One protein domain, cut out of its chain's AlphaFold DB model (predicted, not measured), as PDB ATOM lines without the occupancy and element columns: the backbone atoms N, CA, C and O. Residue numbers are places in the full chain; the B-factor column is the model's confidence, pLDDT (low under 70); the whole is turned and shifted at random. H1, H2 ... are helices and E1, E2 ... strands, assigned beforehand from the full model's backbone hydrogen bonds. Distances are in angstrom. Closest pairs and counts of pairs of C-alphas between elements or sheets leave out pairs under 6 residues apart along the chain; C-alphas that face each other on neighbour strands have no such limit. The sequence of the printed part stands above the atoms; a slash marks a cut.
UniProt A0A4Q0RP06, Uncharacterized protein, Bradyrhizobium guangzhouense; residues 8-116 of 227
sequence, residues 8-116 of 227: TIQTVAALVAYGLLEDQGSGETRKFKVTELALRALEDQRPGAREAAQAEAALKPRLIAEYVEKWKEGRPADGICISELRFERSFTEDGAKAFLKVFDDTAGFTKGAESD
ATOM      1  N   THR A   8      82.564 136.238 163.119       81.62
ATOM      2  CA  THR A   8      81.747 137.462 162.999       81.62
ATOM      3  C   THR A   8      82.507 138.608 162.332       81.62
ATOM      4  O   THR A   8      81.936 139.341 161.530       81.62
ATOM      5  N   ILE A   9      83.810 138.733 162.602       83.94
ATOM      6  CA  ILE A   9      84.665 139.748 161.975       83.94
ATOM      7  C   ILE A   9      84.817 139.464 160.477       83.94
ATOM      8  O   ILE A   9      84.744 140.394 159.675       83.94
ATOM      9  N   GLN A  10      84.984 138.196 160.093       86.81
ATOM     10  CA  GLN A  10      85.073 137.787 158.693       86.81
ATOM     11  C   GLN A  10      83.763 138.051 157.944       86.81
ATOM     12  O   GLN A  10      83.797 138.588 156.839       86.81
ATOM     13  N   THR A  11      82.612 137.748 158.551       89.00
ATOM     14  CA  THR A  11      81.301 138.052 157.961       89.00
ATOM     15  C   THR A  11      81.125 139.551 157.754       89.00
ATOM     16  O   THR A  11      80.736 139.978 156.673       89.00
ATOM     17  N   VAL A  12      81.462 140.369 158.751       89.75
ATOM     18  CA  VAL A  12      81.365 141.828 158.622       89.75
ATOM     19  C   VAL A  12      82.320 142.355 157.551       89.75
ATOM     20  O   VAL A  12      81.921 143.189 156.743       89.75
ATOM     21  N   ALA A  13      83.551 141.846 157.484       87.75
ATOM     22  CA  ALA A  13      84.497 142.211 156.433       87.75
ATOM     23  C   ALA A  13      83.974 141.847 155.035       87.75
ATOM     24  O   ALA A  13      84.112 142.645 154.110       87.75
ATOM     25  N   ALA A  14      83.324 140.688 154.889       89.56
ATOM     26  CA  ALA A  14      82.669 140.305 153.645       89.56
ATOM     27  C   ALA A  14      81.539 141.284 153.296       89.56
ATOM     28  O   ALA A  14      81.528 141.829 152.200       89.56
ATOM     29  N   LEU A  15      80.641 141.593 154.236       91.50
ATOM     30  CA  LEU A  15      79.552 142.551 154.006       91.50
ATOM     31  C   LEU A  15      80.063 143.943 153.602       91.50
ATOM     32  O   LEU A  15      79.458 144.593 152.752       91.50
ATOM     33  N   VAL A  16      81.193 144.384 154.159       92.31
ATOM     34  CA  VAL A  16      81.865 145.620 153.729       92.31
ATOM     35  C   VAL A  16      82.443 145.478 152.316       92.31
ATOM     36  O   VAL A  16      82.266 146.372 151.495       92.31
ATOM     37  N   ALA A  17      83.081 144.350 151.987       90.81
ATOM     38  CA  ALA A  17      83.645 144.103 150.656       90.81
ATOM     39  C   ALA A  17      82.579 144.050 149.543       90.81
ATOM     40  O   ALA A  17      82.818 144.550 148.447       90.81
ATOM     41  N   TYR A  18      81.395 143.506 149.837       93.06
ATOM     42  CA  TYR A  18      80.224 143.534 148.948       93.06
ATOM     43  C   TYR A  18      79.492 144.892 148.961       93.06
ATOM     44  O   TYR A  18      78.486 145.070 148.279       93.06
ATOM     45  N   GLY A  19      79.972 145.872 149.738       92.56
ATOM     46  CA  GLY A  19      79.386 147.208 149.851       92.56
ATOM     47  C   GLY A  19      77.988 147.233 150.468       92.56
ATOM     48  O   GLY A  19      77.224 148.162 150.199       92.56
ATOM     49  N   LEU A  20      77.651 146.218 151.266       92.88
ATOM     50  CA  LEU A  20      76.393 146.110 152.009       92.88
ATOM     51  C   LEU A  20      76.471 146.816 153.370       92.88
ATOM     52  O   LEU A  20      75.461 147.276 153.905       92.88
ATOM     53  N   LEU A  21      77.682 146.928 153.917       94.00
ATOM     54  CA  LEU A  21      77.979 147.722 155.101       94.00
ATOM     55  C   LEU A  21      79.047 148.774 154.797       94.00
ATOM     56  O   LEU A  21      80.000 148.523 154.065       94.00
ATOM     57  N   GLU A  22      78.912 149.930 155.432       90.94
ATOM     58  CA  GLU A  22      79.949 150.949 155.546       90.94
ATOM     59  C   GLU A  22      80.539 150.921 156.952       90.94
ATOM     60  O   GLU A  22      79.818 150.816 157.946       90.94
ATOM     61  N   ASP A  23      81.859 151.023 157.030       90.00
ATOM     62  CA  ASP A  23      82.603 151.091 158.279       90.00
ATOM     63  C   ASP A  23      82.898 152.551 158.640       90.00
ATOM     64  O   ASP A  23      83.400 153.314 157.814       90.00
ATOM     65  N   GLN A  24      82.582 152.945 159.871       86.75
ATOM     66  CA  GLN A  24      82.829 154.281 160.399       86.75
ATOM     67  C   GLN A  24      83.563 154.207 161.741       86.75
ATOM     68  O   GLN A  24      83.162 153.486 162.655       86.75
ATOM     69  N   GLY A  25      84.607 155.022 161.892       81.12
ATOM     70  CA  GLY A  25      85.411 155.093 163.114       81.12
ATOM     71  C   GLY A  25      86.604 154.137 163.109       81.12
ATOM     72  O   GLY A  25      87.064 153.684 162.062       81.12
ATOM     73  N   SER A  26      87.188 153.889 164.283       73.75
ATOM     74  CA  SER A  26      88.417 153.089 164.407       73.75
ATOM     75  C   SER A  26      88.496 152.384 165.762       73.75
ATOM     76  O   SER A  26      88.027 152.907 166.778       73.75
ATOM     77  N   GLY A  27      89.116 151.201 165.796       74.06
ATOM     78  CA  GLY A  27      89.360 150.456 167.035       74.06
ATOM     79  C   GLY A  27      88.067 150.101 167.774       74.06
ATOM     80  O   GLY A  27      87.164 149.497 167.200       74.06
ATOM     81  N   GLU A  28      87.960 150.493 169.043       72.75
ATOM     82  CA  GLU A  28      86.756 150.267 169.862       72.75
ATOM     83  C   GLU A  28      85.558 151.147 169.483       72.75
ATOM     84  O   GLU A  28      84.435 150.850 169.881       72.75
ATOM     85  N   THR A  29      85.765 152.201 168.687       77.50
ATOM     86  CA  THR A  29      84.682 153.097 168.236       77.50
ATOM     87  C   THR A  29      84.093 152.700 166.883       77.50
ATOM     88  O   THR A  29      83.268 153.432 166.340       77.50
ATOM     89  N   ARG A  30      84.512 151.548 166.341       81.50
ATOM     90  CA  ARG A  30      84.067 151.032 165.046       81.50
ATOM     91  C   ARG A  30      82.554 150.807 165.048       81.50
ATOM     92  O   ARG A  30      82.032 150.035 165.854       81.50
ATOM     93  N   LYS A  31      81.857 151.478 164.138       87.19
ATOM     94  CA  LYS A  31      80.416 151.358 163.903       87.19
ATOM     95  C   LYS A  31      80.185 150.959 162.456       87.19
ATOM     96  O   LYS A  31      80.901 151.404 161.567       87.19
ATOM     97  N   PHE A  32      79.153 150.157 162.230       89.81
ATOM     98  CA  PHE A  32      78.753 149.745 160.891       89.81
ATOM     99  C   PHE A  32      77.409 150.363 160.541       89.81
ATOM    100  O   PHE A  32      76.500 150.392 161.373       89.81
ATOM    101  N   LYS A  33      77.289 150.845 159.308       92.94
ATOM    102  CA  LYS A  33      76.054 151.389 158.752       92.94
ATOM    103  C   LYS A  33      75.603 150.516 157.588       92.94
ATOM    104  O   LYS A  33      76.414 150.162 156.739       92.94
ATOM    105  N   VAL A  34      74.317 150.185 157.545       93.75
ATOM    106  CA  VAL A  34      73.711 149.502 156.393       93.75
ATOM    107  C   VAL A  34      73.650 150.476 155.219       93.75
ATOM    108  O   VAL A  34      73.198 151.613 155.381       93.75
ATOM    109  N   THR A  35      74.143 150.053 154.056       93.75
ATOM    110  CA  THR A  35      74.133 150.887 152.850       93.75
ATOM    111  C   THR A  35      72.761 150.878 152.187       93.75
ATOM    112  O   THR A  35      71.963 149.958 152.364       93.75
ATOM    113  N   GLU A  36      72.483 151.891 151.366       91.25
ATOM    114  CA  GLU A  36      71.260 151.907 150.554       91.25
ATOM    115  C   GLU A  36      71.204 150.707 149.597       91.25
ATOM    116  O   GLU A  36      70.137 150.143 149.369       91.25
ATOM    117  N   LEU A  37      72.362 150.258 149.099       91.31
ATOM    118  CA  LEU A  37      72.462 149.059 148.273       91.31
ATOM    119  C   LEU A  37      71.972 147.810 149.018       91.31
ATOM    120  O   LEU A  37      71.227 147.017 148.451       91.31
ATOM    121  N   ALA A  38      72.345 147.652 150.292       91.50
ATOM    122  CA  ALA A  38      71.866 146.541 151.107       91.50
ATOM    123  C   ALA A  38      70.357 146.595 151.340       91.50
ATOM    124  O   ALA A  38      69.697 145.562 151.252       91.50
ATOM    125  N   LEU A  39      69.803 147.786 151.584       91.38
ATOM    126  CA  LEU A  39      68.356 147.958 151.715       91.38
ATOM    127  C   LEU A  39      67.638 147.583 150.416       91.38
ATOM    128  O   LEU A  39      66.692 146.802 150.448       91.38
ATOM    129  N   ARG A  40      68.134 148.042 149.260       89.56
ATOM    130  CA  ARG A  40      67.561 147.682 147.952       89.56
ATOM    131  C   ARG A  40      67.652 146.177 147.668       89.56
ATOM    132  O   ARG A  40      66.699 145.584 147.182       89.56
ATOM    133  N   ALA A  41      68.760 145.530 148.026       87.75
ATOM    134  CA  ALA A  41      68.938 144.089 147.828       87.75
ATOM    135  C   ALA A  41      68.046 143.210 148.739       87.75
ATOM    136  O   ALA A  41      67.852 142.019 148.449       87.75
ATOM    137  N   LEU A  42      67.520 143.765 149.839       86.50
ATOM    138  CA  LEU A  42      66.710 143.048 150.830       86.50
ATOM    139  C   LEU A  42      65.214 143.380 150.760       86.50
ATOM    140  O   LEU A  42      64.402 142.461 150.840       86.50
ATOM    141  N   GLU A  43      64.856 144.656 150.621       88.38
ATOM    142  CA  GLU A  43      63.484 145.151 150.806       88.38
ATOM    143  C   GLU A  43      62.825 145.674 149.521       88.38
ATOM    144  O   GLU A  43      61.612 145.890 149.514       88.38
ATOM    145  N   ASP A  44      63.571 145.873 148.426       85.94
ATOM    146  CA  ASP A  44      62.978 146.374 147.181       85.94
ATOM    147  C   ASP A  44      62.067 145.310 146.552       85.94
ATOM    148  O   ASP A  44      62.510 144.226 146.171       85.94
ATOM    149  N   GLN A  45      60.771 145.620 146.471       85.81
ATOM    150  CA  GLN A  45      59.748 144.743 145.895       85.81
ATOM    151  C   GLN A  45      59.506 145.005 144.405       85.81
ATOM    152  O   GLN A  45      58.693 144.312 143.789       85.81
ATOM    153  N   ARG A  46      60.163 146.011 143.814       85.88
ATOM    154  CA  ARG A  46      60.043 146.257 142.375       85.88
ATOM    155  C   ARG A  46      60.688 145.094 141.611       85.88
ATOM    156  O   ARG A  46      61.793 144.684 141.975       85.88
ATOM    157  N   PRO A  47      60.036 144.574 140.555       77.56
ATOM    158  CA  PRO A  47      60.596 143.488 139.757       77.56
ATOM    159  C   PRO A  47      61.946 143.916 139.167       77.56
ATOM    160  O   PRO A  47      62.074 145.040 138.682       77.56
ATOM    161  N   GLY A  48      62.966 143.063 139.279       82.50
ATOM    162  CA  GLY A  48      64.310 143.305 138.741       82.50
ATOM    163  C   GLY A  48      65.189 144.241 139.579       82.50
ATOM    164  O   GLY A  48      66.414 144.186 139.477       82.50
ATOM    165  N   ALA A  49      64.614 145.091 140.439       84.81
ATOM    166  CA  ALA A  49      65.387 146.051 141.235       84.81
ATOM    167  C   ALA A  49      66.236 145.362 142.312       84.81
ATOM    168  O   ALA A  49      67.375 145.761 142.570       84.81
ATOM    169  N   ARG A  50      65.698 144.296 142.911       87.50
ATOM    170  CA  ARG A  50      66.404 143.491 143.907       87.50
ATOM    171  C   ARG A  50      67.550 142.709 143.271       87.50
ATOM    172  O   ARG A  50      68.660 142.710 143.798       87.50
ATOM    173  N   GLU A  51      67.290 142.082 142.130       88.88
ATOM    174  CA  GLU A  51      68.263 141.327 141.345       88.88
ATOM    175  C   GLU A  51      69.382 142.243 140.839       88.88
ATOM    176  O   GLU A  51      70.556 141.899 140.951       88.88
ATOM    177  N   ALA A  52      69.042 143.448 140.372       87.75
ATOM    178  CA  ALA A  52      70.019 144.453 139.965       87.75
ATOM    179  C   ALA A  52      70.908 144.905 141.135       87.75
ATOM    180  O   ALA A  52      72.126 144.990 140.981       87.75
ATOM    181  N   ALA A  53      70.332 145.141 142.319       89.00
ATOM    182  CA  ALA A  53      71.099 145.495 143.514       89.00
ATOM    183  C   ALA A  53      72.017 144.347 143.980       89.00
ATOM    184  O   ALA A  53      73.151 144.586 144.397       89.00
ATOM    185  N   GLN A  54      71.559 143.096 143.878       89.12
ATOM    186  CA  GLN A  54      72.375 141.915 144.177       89.12
ATOM    187  C   GLN A  54      73.512 141.734 143.167       89.12
ATOM    188  O   GLN A  54      74.640 141.465 143.575       89.12
ATOM    189  N   ALA A  55      73.248 141.937 141.875       89.25
ATOM    190  CA  ALA A  55      74.265 141.891 140.832       89.25
ATOM    191  C   ALA A  55      75.311 143.006 140.992       89.25
ATOM    192  O   ALA A  55      76.505 142.758 140.836       89.25
ATOM    193  N   GLU A  56      74.889 144.218 141.364       91.25
ATOM    194  CA  GLU A  56      75.818 145.306 141.679       91.25
ATOM    195  C   GLU A  56      76.695 144.940 142.884       91.25
ATOM    196  O   GLU A  56      77.918 145.064 142.816       91.25
ATOM    197  N   ALA A  57      76.096 144.441 143.973       92.44
ATOM    198  CA  ALA A  57      76.839 144.008 145.154       92.44
ATOM    199  C   ALA A  57      77.839 142.891 144.817       92.44
ATOM    200  O   ALA A  57      78.993 142.959 145.237       92.44
ATOM    201  N   ALA A  58      77.426 141.906 144.014       91.81
ATOM    202  CA  ALA A  58      78.241 140.781 143.559       91.81
ATOM    203  C   ALA A  58      79.532 141.214 142.840       91.81
ATOM    204  O   ALA A  58      80.561 140.548 142.963       91.81
ATOM    205  N   LEU A  59      79.499 142.351 142.139       92.19
ATOM    206  CA  LEU A  59      80.639 142.907 141.405       92.19
ATOM    207  C   LEU A  59      81.453 143.934 142.208       92.19
ATOM    208  O   LEU A  59      82.478 144.409 141.728       92.19
ATOM    209  N   LYS A  60      81.061 144.288 143.439       92.25
ATOM    210  CA  LYS A  60      81.857 145.215 144.264       92.25
ATOM    211  C   LYS A  60      83.208 144.652 144.717       92.25
ATOM    212  O   LYS A  60      84.183 145.412 144.714       92.25
ATOM    213  N   PRO A  61      83.339 143.364 145.088       93.62
ATOM    214  CA  PRO A  61      84.643 142.802 145.405       93.62
ATOM    215  C   PRO A  61      85.553 142.828 144.172       93.62
ATOM    216  O   PRO A  61      85.327 142.115 143.197       93.62
ATOM    217  N   ARG A  62      86.626 143.625 144.236       91.12
ATOM    218  CA  ARG A  62      87.505 143.917 143.086       91.12
ATOM    219  C   ARG A  62      88.006 142.671 142.354       91.12
ATOM    220  O   ARG A  62      88.078 142.667 141.133       91.12
ATOM    221  N   LEU A  63      88.368 141.633 143.108       91.19
ATOM    222  CA  LEU A  63      88.881 140.394 142.534       91.19
ATOM    223  C   LEU A  63      87.784 139.621 141.789       91.19
ATOM    224  O   LEU A  63      88.046 139.089 140.721       91.19
ATOM    225  N   ILE A  64      86.553 139.601 142.309       91.38
ATOM    226  CA  ILE A  64      85.426 138.950 141.629       91.38
ATOM    227  C   ILE A  64      85.121 139.682 140.323       91.38
ATOM    228  O   ILE A  64      85.056 139.030 139.289       91.38
ATOM    229  N   ALA A  65      85.017 141.014 140.344       91.00
ATOM    230  CA  ALA A  65      84.760 141.809 139.140       91.00
ATOM    231  C   ALA A  65      85.774 141.531 138.023       91.00
ATOM    232  O   ALA A  65      85.407 141.310 136.874       91.00
ATOM    233  N   GLU A  66      87.056 141.488 138.380       91.69
ATOM    234  CA  GLU A  66      88.137 141.209 137.439       91.69
ATOM    235  C   GLU A  66      88.020 139.813 136.813       91.69
ATOM    236  O   GLU A  66      88.196 139.656 135.606       91.69
ATOM    237  N   TYR A  67      87.686 138.804 137.618       90.62
ATOM    238  CA  TYR A  67      87.520 137.436 137.138       90.62
ATOM    239  C   TYR A  67      86.212 137.214 136.376       90.62
ATOM    240  O   TYR A  67      86.195 136.408 135.450       90.62
ATOM    241  N   VAL A  68      85.144 137.949 136.695       89.44
ATOM    242  CA  VAL A  68      83.907 137.945 135.901       89.44
ATOM    243  C   VAL A  68      84.193 138.499 134.508       89.44
ATOM    244  O   VAL A  68      83.827 137.866 133.525       89.44
ATOM    245  N   GLU A  69      84.915 139.617 134.408       89.38
ATOM    246  CA  GLU A  69      85.333 140.181 133.118       89.38
ATOM    247  C   GLU A  69      86.271 139.239 132.351       89.38
ATOM    248  O   GLU A  69      86.115 139.051 131.143       89.38
ATOM    249  N   LYS A  70      87.230 138.611 133.047       89.25
ATOM    250  CA  LYS A  70      88.188 137.673 132.443       89.25
ATOM    251  C   LYS A  70      87.519 136.388 131.951       89.25
ATOM    252  O   LYS A  70      87.911 135.860 130.916       89.25
ATOM    253  N   TRP A  71      86.527 135.878 132.675       90.81
ATOM    254  CA  TRP A  71      85.847 134.611 132.379       90.81
ATOM    255  C   TRP A  71      84.449 134.789 131.781       90.81
ATOM    256  O   TRP A  71      83.678 133.831 131.734       90.81
ATOM    257  N   LYS A  72      84.124 135.986 131.275       83.56
ATOM    258  CA  LYS A  72      82.825 136.289 130.655       83.56
ATOM    259  C   LYS A  72      82.475 135.364 129.484       83.56
ATOM    260  O   LYS A  72      81.309 135.053 129.275       83.56
ATOM    261  N   GLU A  73      83.483 134.894 128.748       83.75
ATOM    262  CA  GLU A  73      83.326 133.987 127.600       83.75
ATOM    263  C   GLU A  73      83.273 132.505 128.009       83.75
ATOM    264  O   GLU A  73      83.050 131.628 127.177       83.75
ATOM    265  N   GLY A  74      83.454 132.217 129.298       82.81
ATOM    266  CA  GLY A  74      83.472 130.872 129.853       82.81
ATOM    267  C   GLY A  74      84.641 130.683 130.810       82.81
ATOM    268  O   GLY A  74      85.800 130.930 130.470       82.81
ATOM    269  N   ARG A  75      84.338 130.206 132.021       88.00
ATOM    270  CA  ARG A  75      85.361 129.841 133.001       88.00
ATOM    271  C   ARG A  75      86.086 128.563 132.553       88.00
ATOM    272  O   ARG A  75      85.411 127.583 132.228       88.00
ATOM    273  N   PRO A  76      87.431 128.529 132.581       90.69
ATOM    274  CA  PRO A  76      88.194 127.294 132.420       90.69
ATOM    275  C   PRO A  76      87.867 126.244 133.497       90.69
ATOM    276  O   PRO A  76      87.195 126.518 134.491       90.69
ATOM    277  N   ALA A  77      88.387 125.029 133.321       91.00
ATOM    278  CA  ALA A  77      88.286 123.991 134.343       91.00
ATOM    279  C   ALA A  77      89.024 124.395 135.631       91.00
ATOM    280  O   ALA A  77      90.075 125.038 135.579       91.00
ATOM    281  N   ASP A  78      88.518 123.940 136.777       88.81
ATOM    282  CA  ASP A  78      88.983 124.331 138.113       88.81
ATOM    283  C   ASP A  78      90.495 124.204 138.286       88.81
ATOM    284  O   ASP A  78      91.119 125.093 138.851       88.81
ATOM    285  N   GLY A  79      91.109 123.141 137.756       89.75
ATOM    286  CA  GLY A  79      92.560 122.947 137.832       89.75
ATOM    287  C   GLY A  79      93.356 124.095 137.203       89.75
ATOM    288  O   GLY A  79      94.337 124.549 137.785       89.75
ATOM    289  N   ILE A  80      92.896 124.617 136.061       91.44
ATOM    290  CA  ILE A  80      93.531 125.744 135.365       91.44
ATOM    291  C   ILE A  80      93.331 127.027 136.176       91.44
ATOM    292  O   ILE A  80      94.290 127.760 136.417       91.44
ATOM    293  N   CYS A  81      92.110 127.264 136.661       91.38
ATOM    294  CA  CYS A  81      91.802 128.429 137.484       91.38
ATOM    295  C   CYS A  81      92.592 128.437 138.802       91.38
ATOM    296  O   CYS A  81      93.103 129.479 139.205       91.38
ATOM    297  N   ILE A  82      92.737 127.283 139.459       91.75
ATOM    298  CA  ILE A  82      93.525 127.136 140.688       91.75
ATOM    299  C   ILE A  82      94.994 127.442 140.410       91.75
ATOM    300  O   ILE A  82      95.597 128.213 141.153       91.75
ATOM    301  N   SER A  83      95.577 126.869 139.353       90.50
ATOM    302  CA  SER A  83      96.961 127.165 138.973       90.50
ATOM    303  C   SER A  83      97.157 128.657 138.720       90.50
ATOM    304  O   SER A  83      98.085 129.248 139.266       90.50
ATOM    305  N   GLU A  84      96.258 129.288 137.970       92.38
ATOM    306  CA  GLU A  84      96.329 130.719 137.696       92.38
ATOM    307  C   GLU A  84      96.248 131.562 138.979       92.38
ATOM    308  O   GLU A  84      97.110 132.401 139.223       92.38
ATOM    309  N   LEU A  85      95.273 131.302 139.855       92.19
ATOM    310  CA  LEU A  85      95.130 132.015 141.129       92.19
ATOM    311  C   LEU A  85      96.362 131.835 142.029       92.19
ATOM    312  O   LEU A  85      96.774 132.765 142.726       92.19
ATOM    313  N   ARG A  86      96.992 130.658 142.003       94.12
ATOM    314  CA  ARG A  86      98.231 130.404 142.748       94.12
ATOM    315  C   ARG A  86      99.405 131.205 142.193       94.12
ATOM    316  O   ARG A  86     100.111 131.843 142.971       94.12
ATOM    317  N   PHE A  87      99.616 131.194 140.878       89.56
ATOM    318  CA  PHE A  87     100.780 131.837 140.262       89.56
ATOM    319  C   PHE A  87     100.613 133.352 140.084       89.56
ATOM    320  O   PHE A  87     101.528 134.103 140.408       89.56
ATOM    321  N   GLU A  88      99.452 133.817 139.622       90.31
ATOM    322  CA  GLU A  88      99.205 135.236 139.329       90.31
ATOM    323  C   GLU A  88      98.698 136.021 140.542       90.31
ATOM    324  O   GLU A  88      98.927 137.227 140.645       90.31
ATOM    325  N   ARG A  89      97.994 135.357 141.466       88.38
ATOM    326  CA  ARG A  89      97.360 136.009 142.627       88.38
ATOM    327  C   ARG A  89      97.904 135.560 143.973       88.38
ATOM    328  O   ARG A  89      97.455 136.081 144.992       88.38
ATOM    329  N   SER A  90      98.879 134.649 143.983       90.94
ATOM    330  CA  SER A  90      99.519 134.143 145.204       90.94
ATOM    331  C   SER A  90      98.528 133.533 146.201       90.94
ATOM    332  O   SER A  90      98.723 133.619 147.413       90.94
ATOM    333  N   PHE A  91      97.450 132.924 145.703       91.50
ATOM    334  CA  PHE A  91      96.534 132.155 146.538       91.50
ATOM    335  C   PHE A  91      97.202 130.861 147.020       91.50
ATOM    336  O   PHE A  91      98.016 130.265 146.310       91.50
ATOM    337  N   THR A  92      96.818 130.387 148.207       93.69
ATOM    338  CA  THR A  92      97.038 128.982 148.576       93.69
ATOM    339  C   THR A  92      96.103 128.097 147.756       93.69
ATOM    340  O   THR A  92      95.126 128.573 147.175       93.69
ATOM    341  N   GLU A  93      96.389 126.800 147.669       89.25
ATOM    342  CA  GLU A  93      95.528 125.894 146.907       89.25
ATOM    343  C   GLU A  93      94.107 125.831 147.490       89.25
ATOM    344  O   GLU A  93      93.131 125.965 146.751       89.25
ATOM    345  N   ASP A  94      93.990 125.711 148.813       91.44
ATOM    346  CA  ASP A  94      92.710 125.767 149.521       91.44
ATOM    347  C   ASP A  94      92.031 127.132 149.382       91.44
ATOM    348  O   ASP A  94      90.829 127.200 149.116       91.44
ATOM    349  N   GLY A  95      92.796 128.224 149.458       90.00
ATOM    350  CA  GLY A  95      92.280 129.567 149.217       90.00
ATOM    351  C   GLY A  95      91.712 129.730 147.808       90.00
ATOM    352  O   GLY A  95      90.661 130.346 147.639       90.00
ATOM    353  N   ALA A  96      92.374 129.173 146.791       91.88
ATOM    354  CA  ALA A  96      91.915 129.232 145.406       91.88
ATOM    355  C   ALA A  96      90.622 128.429 145.217       91.88
ATOM    356  O   ALA A  96      89.677 128.931 144.613       91.88
ATOM    357  N   LYS A  97      90.531 127.225 145.797       93.12
ATOM    358  CA  LYS A  97      89.296 126.416 145.794       93.12
ATOM    359  C   LYS A  97      88.144 127.145 146.488       93.12
ATOM    360  O   LYS A  97      87.038 127.206 145.956       93.12
ATOM    361  N   ALA A  98      88.408 127.736 147.654       92.38
ATOM    362  CA  ALA A  98      87.421 128.528 148.381       92.38
ATOM    363  C   ALA A  98      86.976 129.759 147.577       92.38
ATOM    364  O   ALA A  98      85.784 130.059 147.530       92.38
ATOM    365  N   PHE A  99      87.907 130.442 146.905       93.25
ATOM    366  CA  PHE A  99      87.589 131.561 146.024       93.25
ATOM    367  C   PHE A  99      86.715 131.135 144.851       93.25
ATOM    368  O   PHE A  99      85.724 131.805 144.595       93.25
ATOM    369  N   LEU A 100      87.030 130.028 144.171       93.06
ATOM    370  CA  LEU A 100      86.220 129.540 143.052       93.06
ATOM    371  C   LEU A 100      84.793 129.213 143.479       93.06
ATOM    372  O   LEU A 100      83.859 129.587 142.780       93.06
ATOM    373  N   LYS A 101      84.618 128.616 144.660       92.75
ATOM    374  CA  LYS A 101      83.287 128.389 145.227       92.75
ATOM    375  C   LYS A 101      82.526 129.703 145.429       92.75
ATOM    376  O   LYS A 101      81.398 129.831 144.972       92.75
ATOM    377  N   VAL A 102      83.157 130.690 146.070       91.69
ATOM    378  CA  VAL A 102      82.547 132.015 146.275       91.69
ATOM    379  C   VAL A 102      82.278 132.710 144.940       91.69
ATOM    380  O   VAL A 102      81.262 133.374 144.794       91.69
ATOM    381  N   PHE A 103      83.165 132.561 143.960       92.19
ATOM    382  CA  PHE A 103      82.992 133.113 142.625       92.19
ATOM    383  C   PHE A 103      81.772 132.508 141.930       92.19
ATOM    384  O   PHE A 103      80.965 133.262 141.402       92.19
ATOM    385  N   ASP A 104      81.614 131.185 141.958       89.75
ATOM    386  CA  ASP A 104      80.479 130.498 141.332       89.75
ATOM    387  C   ASP A 104      79.155 130.880 142.001       89.75
ATOM    388  O   ASP A 104      78.184 131.198 141.310       89.75
ATOM    389  N   ASP A 105      79.145 130.934 143.337       88.81
ATOM    390  CA  ASP A 105      77.994 131.389 144.122       88.81
ATOM    391  C   ASP A 105      77.626 132.842 143.760       88.81
ATOM    392  O   ASP A 105      76.455 133.172 143.560       88.81
ATOM    393  N   THR A 106      78.626 133.716 143.611       87.50
ATOM    394  CA  THR A 106      78.437 135.141 143.309       87.50
ATOM    395  C   THR A 106      78.066 135.398 141.843       87.50
ATOM    396  O   THR A 106      77.216 136.244 141.559       87.50
ATOM    397  N   ALA A 107      78.632 134.643 140.900       83.81
ATOM    398  CA  ALA A 107      78.325 134.728 139.470       83.81
ATOM    399  C   ALA A 107      76.881 134.294 139.151       83.81
ATOM    400  O   ALA A 107      76.322 134.676 138.121       83.81
ATOM    401  N   GLY A 108      76.240 133.531 140.043       81.81
ATOM    402  CA  GLY A 108      74.806 133.255 139.965       81.81
ATOM    403  C   GLY A 108      73.946 134.523 140.040       81.81
ATOM    404  O   GLY A 108      72.951 134.629 139.324       81.81
ATOM    405  N   PHE A 109      74.355 135.514 140.840       81.31
ATOM    406  CA  PHE A 109      73.607 136.764 141.018       81.31
ATOM    407  C   PHE A 109      73.774 137.739 139.849       81.31
ATOM    408  O   PHE A 109      72.891 138.559 139.610       81.31
ATOM    409  N   THR A 110      74.866 137.650 139.086       76.81
ATOM    410  CA  THR A 110      75.112 138.552 137.948       76.81
ATOM    411  C   THR A 110      74.328 138.147 136.698       76.81
ATOM    412  O   THR A 110      73.855 139.017 135.969       76.81
ATOM    413  N   LYS A 111      74.084 136.845 136.489       66.50
ATOM    414  CA  LYS A 111      73.310 136.330 135.340       66.50
ATOM    415  C   LYS A 111      71.846 136.784 135.314       66.50
ATOM    416  O   LYS A 111      71.267 136.892 134.235       66.50
ATOM    417  N   GLY A 112      71.243 137.047 136.474       55.94
ATOM    418  CA  GLY A 112      69.851 137.503 136.567       55.94
ATOM    419  C   GLY A 112      69.642 138.945 136.089       55.94
ATOM    420  O   GLY A 112      68.605 139.251 135.512       55.94
ATOM    421  N   ALA A 113      70.637 139.820 136.268       52.91
ATOM    422  CA  ALA A 113      70.502 141.247 135.969       52.91
ATOM    423  C   ALA A 113      70.688 141.602 134.481       52.91
ATOM    424  O   ALA A 113      70.197 142.638 134.034       52.91
ATOM    425  N   GLU A 114      71.369 140.764 133.690       51.56
ATOM    426  CA  GLU A 114      71.534 141.008 132.247       51.56
ATOM    427  C   GLU A 114      70.283 140.655 131.426       51.56
ATOM    428  O   GLU A 114      70.039 141.276 130.395       51.56
ATOM    429  N   SER A 115      69.447 139.718 131.893       46.59
ATOM    430  CA  SER A 115      68.209 139.342 131.186       46.59
ATOM    431  C   SER A 115      67.097 140.392 131.253       46.59
ATOM    432  O   SER A 115      66.175 140.333 130.441       46.59
ATOM    433  N   ASP A 116      67.187 141.363 132.167       49.25
ATOM    434  CA  ASP A 116      66.133 142.366 132.375       49.25
ATOM    435  C   ASP A 116      66.417 143.712 131.677       49.25
ATOM    436  O   ASP A 116      65.550 144.577 131.587       49.25
TER     437      ASP A 116
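Overview. This is residues 8 to 116 of the 227 residues of an uncharacterized protein of Bradyrhizobium guangzhouense (UniProt A0A4Q0RP06). A flat model in two halves: in one, the long H6 folds back past H4, its first part packed about perpendicular on H5 and its last part side by side with H3; in the other, H2, which packs on H3, is followed by H1 and a small hairpin, E1 and E2, with H1 packed beside E1, away from the other helices. Residues 25 to 30, the hairpin's turn, stick out. The printed part has 109 residues, mostly helix by its named elements, in the order H1 E1 E2 H2 H3 H4 H5 H6; the sheet E1 - E2 is antiparallel. It is only just compact, close to loose, with a radius of gyration of the C-alphas of 15.7 A, and spans 41 by 40 by 18 A.

Along the chain. H1, residues 8 to 17, begins at C-alpha 8 (81.747, 137.462, 162.999). E1 is residues 21 to 24, E2 31 to 34, H2 36 to 43 and H3 49 to 59, 15.6 A long. H4 is residues 62 to 70 and H5 78 to 89, 15.1 A. H6, residues 93 to 114, is 31.9 A long, has a kink of 27 degrees near residue 108 and ends at C-alpha 114 (71.534, 141.008, 132.247).

Arrangement. H3, the hub, touches H6 residues 106 to 113 alone, opposite ways at a shallow tilt of 31 degrees; the C-alphas of Ala 55 and Thr 110 are closest, 4.5 A. H3 touches H2 at a steep tilt of 50 degrees, closest at the C-alphas of Ala 41 and Arg 50, 4.7 A. H3 and H4 only just touch, only at the corner, with 3 pairs of C-alphas within 8 A, the closest being Leu 59 and Ala 65, 4.8 A. H5 touches H6 residues 93 to 100 alone, about perpendicular at 75 degrees; Ile 82 and Ala 96 have the closest C-alphas, 5.4 A. In the hairpin E1 and E2, N 22 and O 33 are 2.8 A apart. H1 touches no helix; its closest C-alpha to E1 is that of Leu 15, 5.5 A from Leu 21. Every O i to N i+4 pair is within hydrogen-bond range in H1, H2, H3, H4 and H5, and 12 of 18 in H6.

Size, cuts and confidence. The C-alphas of Glu 28 and Glu 73, the two farthest apart, are 45.4 A apart. The printed part has no cut and no long link. Its mean pLDDT is 86.8, and residues 111 to 116 are under 70.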